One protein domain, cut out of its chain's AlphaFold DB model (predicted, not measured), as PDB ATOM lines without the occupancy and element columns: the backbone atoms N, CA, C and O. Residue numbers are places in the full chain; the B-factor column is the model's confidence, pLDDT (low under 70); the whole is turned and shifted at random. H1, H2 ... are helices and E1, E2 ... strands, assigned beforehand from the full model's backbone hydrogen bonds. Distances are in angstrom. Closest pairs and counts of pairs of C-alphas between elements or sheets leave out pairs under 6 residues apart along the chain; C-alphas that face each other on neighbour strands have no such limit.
ATOM      1  N   SER A 103     354.575 351.226 296.289       78.81
ATOM      2  CA  SER A 103     354.972 352.460 295.618       78.81
ATOM      3  C   SER A 103     355.944 352.127 294.493       78.81
ATOM      4  O   SER A 103     356.783 351.238 294.639       78.81
ATOM      5  N   ILE A 104     355.893 352.877 293.390       78.19
ATOM      6  CA  ILE A 104     356.929 352.793 292.349       78.19
ATOM      7  C   ILE A 104     358.317 353.132 292.910       78.19
ATOM      8  O   ILE A 104     359.318 352.673 292.374       78.19
ATOM      9  N   HIS A 105     358.371 353.896 294.004       83.31
ATOM     10  CA  HIS A 105     359.606 354.245 294.701       83.31
ATOM     11  C   HIS A 105     360.167 353.091 295.544       83.31
ATOM     12  O   HIS A 105     361.356 353.090 295.834       83.31
ATOM     13  N   ASP A 106     359.347 352.088 295.877       84.44
ATOM     14  CA  ASP A 106     359.769 350.903 296.638       84.44
ATOM     15  C   ASP A 106     360.275 349.775 295.722       84.44
ATOM     16  O   ASP A 106     360.435 348.627 296.150       84.44
ATOM     17  N   ARG A 107     360.463 350.054 294.426       85.94
ATOM     18  CA  ARG A 107     360.868 349.030 293.466       85.94
ATOM     19  C   ARG A 107     362.313 348.579 293.708       85.94
ATOM     20  O   ARG A 107     363.181 349.424 293.930       85.94
ATOM     21  N   PRO A 108     362.603 347.268 293.623       89.19
ATOM     22  CA  PRO A 108     363.972 346.772 293.665       89.19
ATOM     23  C   PRO A 108     364.853 347.456 292.616       89.19
ATOM     24  O   PRO A 108     364.436 347.641 291.472       89.19
ATOM     25  N   ILE A 109     366.094 347.781 292.985       87.44
ATOM     26  CA  ILE A 109     367.025 348.510 292.109       87.44
ATOM     27  C   ILE A 109     367.347 347.749 290.813       87.44
ATOM     28  O   ILE A 109     367.655 348.355 289.792       87.44
ATOM     29  N   GLU A 110     367.223 346.420 290.829       87.50
ATOM     30  CA  GLU A 110     367.368 345.556 289.651       87.50
ATOM     31  C   GLU A 110     366.386 345.907 288.520       87.50
ATOM     32  O   GLU A 110     366.742 345.794 287.349       87.50
ATOM     33  N   ILE A 111     365.190 346.413 288.848       85.69
ATOM     34  CA  ILE A 111     364.184 346.833 287.859       85.69
ATOM     35  C   ILE A 111     364.643 348.103 287.123       85.69
ATOM     36  O   ILE A 111     364.308 348.309 285.954       85.69
ATOM     37  N   GLU A 112     365.452 348.949 287.772       84.50
ATOM     38  CA  GLU A 112     365.993 350.158 287.138       84.50
ATOM     39  C   GLU A 112     367.092 349.891 286.134       84.50
ATOM     40  O   GLU A 112     367.303 350.685 285.219       84.50
ATOM     41  N   GLN A 113     367.763 348.753 286.272       89.06
ATOM     42  CA  GLN A 113     368.831 348.373 285.363       89.06
ATOM     43  C   GLN A 113     368.283 348.000 283.980       89.06
ATOM     44  O   GLN A 113     369.029 348.041 283.011       89.06
ATOM     45  N   ARG A 114     366.986 347.666 283.855       91.12
ATOM     46  CA  ARG A 114     366.335 347.308 282.576       91.12
ATOM     47  C   ARG A 114     367.071 346.187 281.816       91.12
ATOM     48  O   ARG A 114     367.072 346.141 280.591       91.12
ATOM     49  N   HIS A 115     367.726 345.275 282.538       90.69
ATOM     50  CA  HIS A 115     368.571 344.232 281.943       90.69
ATOM     51  C   HIS A 115     367.809 342.944 281.585       90.69
ATOM     52  O   HIS A 115     368.252 342.189 280.708       90.69
ATOM     53  N   ARG A 116     366.656 342.683 282.215       90.88
ATOM     54  CA  ARG A 116     365.842 341.476 281.985       90.88
ATOM     55  C   ARG A 116     364.537 341.792 281.258       90.88
ATOM     56  O   ARG A 116     364.024 342.898 281.342       90.88
ATOM     57  N   PHE A 117     364.047 340.798 280.528       90.00
ATOM     58  CA  PHE A 117     362.715 340.820 279.929       90.00
ATOM     59  C   PHE A 117     361.654 340.491 280.986       90.00
ATOM     60  O   PHE A 117     361.925 339.700 281.892       90.00
ATOM     61  N   GLY A 118     360.454 341.047 280.829       87.00
ATOM     62  CA  GLY A 118     359.273 340.748 281.644       87.00
ATOM     63  C   GLY A 118     358.927 341.805 282.695       87.00
ATOM     64  O   GLY A 118     357.881 341.698 283.335       87.00
ATOM     65  N   ASP A 119     359.752 342.841 282.864       90.75
ATOM     66  CA  ASP A 119     359.412 343.982 283.716       90.75
ATOM     67  C   ASP A 119     358.535 344.952 282.904       90.75
ATOM     68  O   ASP A 119     359.040 345.760 282.125       90.75
ATOM     69  N   LEU A 120     357.213 344.850 283.060       90.19
ATOM     70  CA  LEU A 120     356.244 345.666 282.318       90.19
ATOM     71  C   LEU A 120     356.018 347.039 282.972       90.19
ATOM     72  O   LEU A 120     355.881 347.155 284.190       90.19
ATOM     73  N   GLU A 121     355.929 348.078 282.148       89.75
ATOM     74  CA  GLU A 121     355.510 349.433 282.513       89.75
ATOM     75  C   GLU A 121     354.153 349.732 281.876       89.75
ATOM     76  O   GLU A 121     353.942 349.475 280.689       89.75
ATOM     77  N   ILE A 122     353.220 350.228 282.693       90.19
ATOM     78  CA  ILE A 122     351.850 350.537 282.287       90.19
ATOM     79  C   ILE A 122     351.568 351.991 282.638       90.19
ATOM     80  O   ILE A 122     351.521 352.338 283.818       90.19
ATOM     81  N   ASP A 123     351.307 352.805 281.621       88.62
ATOM     82  CA  ASP A 123     350.911 354.200 281.779       88.62
ATOM     83  C   ASP A 123     349.471 354.401 281.311       88.62
ATOM     84  O   ASP A 123     348.980 353.741 280.393       88.62
ATOM     85  N   THR A 124     348.771 355.337 281.948       88.50
ATOM     86  CA  THR A 124     347.431 355.760 281.526       88.50
ATOM     87  C   THR A 124     347.466 357.227 281.136       88.50
ATOM     88  O   THR A 124     347.666 358.105 281.974       88.50
ATOM     89  N   ILE A 125     347.221 357.502 279.859       88.94
ATOM     90  CA  ILE A 125     347.093 358.851 279.319       88.94
ATOM     91  C   ILE A 125     345.614 359.223 279.350       88.94
ATOM     92  O   ILE A 125     344.788 358.610 278.675       88.94
ATOM     93  N   VAL A 126     345.265 360.238 280.134       89.00
ATOM     94  CA  VAL A 126     343.885 360.723 280.251       89.00
ATOM     95  C   VAL A 126     343.680 361.907 279.309       89.00
ATOM     96  O   VAL A 126     344.416 362.892 279.344       89.00
ATOM     97  N   GLY A 127     342.670 361.809 278.447       83.44
ATOM     98  CA  GLY A 127     342.292 362.860 277.511       83.44
ATOM     99  C   GLY A 127     341.596 364.047 278.183       83.44
ATOM    100  O   GLY A 127     341.264 364.041 279.370       83.44
ATOM    101  N   ARG A 128     341.340 365.095 277.391       83.94
ATOM    102  CA  ARG A 128     340.713 366.336 277.868       83.94
ATOM    103  C   ARG A 128     339.393 366.047 278.594       83.94
ATOM    104  O   ARG A 128     338.593 365.225 278.155       83.94
ATOM    105  N   ASN A 129     339.161 366.764 279.695       82.19
ATOM    106  CA  ASN A 129     337.957 366.659 280.527       82.19
ATOM    107  C   ASN A 129     337.692 365.258 281.113       82.19
ATOM    108  O   ASN A 129     336.558 364.990 281.498       82.19
ATOM    109  N   HIS A 130     338.699 364.378 281.195       76.81
ATOM    110  CA  HIS A 130     338.552 363.005 281.705       76.81
ATOM    111  C   HIS A 130     337.507 362.161 280.942       76.81
ATOM    112  O   HIS A 130     336.964 361.209 281.493       76.81
ATOM    113  N   GLN A 131     337.201 362.505 279.683       76.00
ATOM    114  CA  GLN A 131     336.174 361.811 278.887       76.00
ATOM    115  C   GLN A 131     336.690 360.552 278.177       76.00
ATOM    116  O   GLN A 131     335.895 359.705 277.784       76.00
ATOM    117  N   GLN A 132     338.006 360.431 278.004       82.06
ATOM    118  CA  GLN A 132     338.650 359.303 277.333       82.06
ATOM    119  C   GLN A 132     339.994 358.996 277.995       82.06
ATOM    120  O   GLN A 132     340.639 359.900 278.532       82.06
ATOM    121  N   SER A 133     340.434 357.744 277.931       89.50
ATOM    122  CA  SER A 133     341.762 357.321 278.374       89.50
ATOM    123  C   SER A 133     342.376 356.341 277.378       89.50
ATOM    124  O   SER A 133     341.672 355.562 276.737       89.50
ATOM    125  N   LEU A 134     343.697 356.405 277.244       89.62
ATOM    126  CA  LEU A 134     344.517 355.434 276.531       89.62
ATOM    127  C   LEU A 134     345.428 354.762 277.557       89.62
ATOM    128  O   LEU A 134     346.023 355.445 278.388       89.62
ATOM    129  N   VAL A 135     345.550 353.441 277.488       92.00
ATOM    130  CA  VAL A 135     346.512 352.684 278.292       92.00
ATOM    131  C   VAL A 135     347.638 352.235 277.373       92.00
ATOM    132  O   VAL A 135     347.373 351.628 276.336       92.00
ATOM    133  N   SER A 136     348.880 352.539 277.741       91.25
ATOM    134  CA  SER A 136     350.076 352.015 277.083       91.25
ATOM    135  C   SER A 136     350.750 350.995 277.985       91.25
ATOM    136  O   SER A 136     350.828 351.189 279.194       91.25
ATOM    137  N   ILE A 137     351.232 349.909 277.385       93.88
ATOM    138  CA  ILE A 137     351.950 348.835 278.070       93.88
ATOM    139  C   ILE A 137     353.209 348.556 277.257       93.88
ATOM    140  O   ILE A 137     353.112 348.397 276.041       93.88
ATOM    141  N   VAL A 138     354.366 348.516 277.913       92.25
ATOM    142  CA  VAL A 138     355.662 348.220 277.285       92.25
ATOM    143  C   VAL A 138     356.539 347.390 278.220       92.25
ATOM    144  O   VAL A 138     356.468 347.536 279.439       92.25
ATOM    145  N   ASP A 139     357.402 346.542 277.670       93.25
ATOM    146  CA  ASP A 139     358.511 345.950 278.415       93.25
ATOM    147  C   ASP A 139     359.615 346.999 278.623       93.25
ATOM    148  O   ASP A 139     360.053 347.664 277.684       93.25
ATOM    149  N   ARG A 140     360.093 347.173 279.860       89.31
ATOM    150  CA  ARG A 140     361.047 348.240 280.211       89.31
ATOM    151  C   ARG A 140     362.429 348.077 279.579       89.31
ATOM    152  O   ARG A 140     363.158 349.069 279.487       89.31
ATOM    153  N   LYS A 141     362.811 346.853 279.194       92.00
ATOM    154  CA  LYS A 141     364.096 346.560 278.548       92.00
ATOM    155  C   LYS A 141     364.059 346.912 277.067       92.00
ATOM    156  O   LYS A 141     365.028 347.467 276.557       92.00
ATOM    157  N   THR A 142     362.969 346.589 276.380       92.00
ATOM    158  CA  THR A 142     362.875 346.775 274.922       92.00
ATOM    159  C   THR A 142     362.104 348.010 274.488       92.00
ATOM    160  O   THR A 142     362.362 348.521 273.403       92.00
ATOM    161  N   GLY A 143     361.184 348.504 275.314       88.25
ATOM    162  CA  GLY A 143     360.232 349.551 274.948       88.25
ATOM    163  C   GLY A 143     359.092 349.065 274.047       88.25
ATOM    164  O   GLY A 143     358.301 349.885 273.589       88.25
ATOM    165  N   TYR A 144     358.997 347.757 273.800       87.00
ATOM    166  CA  TYR A 144     357.971 347.126 272.970       87.00
ATOM    167  C   TYR A 144     357.194 346.084 273.781       87.00
ATOM    168  O   TYR A 144     357.570 345.758 274.907       87.00
ATOM    169  N   LEU A 145     356.091 345.594 273.215       77.25
ATOM    170  CA  LEU A 145     355.378 344.403 273.682       77.25
ATOM    171  C   LEU A 145     355.786 343.187 272.853       77.25
ATOM    172  O   LEU A 145     355.950 343.362 271.623       77.25
TER     173      LEU A 145
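This is residues 103 to 145 of the 145 residues of the protein "HTH_38 domain-containing protein" of Acinetobacter sp. ACNIH2 (UniProt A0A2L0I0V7). A long antiparallel hairpin, E1 and E2, makes the length of a loose, flat model, with the short helix H1 beyond one end. Residues 103 to 110 stick out there as an arm, and residues 127 to 132 stick out at the hairpin's turn. The printed part has 43 residues in the order H1, E1, E2, mixed in class, with 18 in named elements. The radius of gyration of the C-alphas is 13.1 A, and the spans are 37 by 24 by 10 A.

Find C-alpha 109 at (367.025, 348.510, 292.109), where H1, residues 109 to 112, begins. E1, residues 120 to 126, runs 19.6 A; E2, residues 133 to 139, runs 20.2 A to C-alpha 139 at (358.511, 345.950, 278.415).

Look at N 123 and O 136, 3.0 A apart, for the hairpin of E1 and E2, antiparallel at 162 degrees. H1 and E2 are apart. H1 is too short for any O i to N i+4 pair; its one O i to N i+3 pair is within hydrogen-bond range.

The farthest C-alphas, of His 115 and Asn 129, are 38.0 A apart. The printed part has no cut, both links are short, and no printed residue is under 70 in pLDDT.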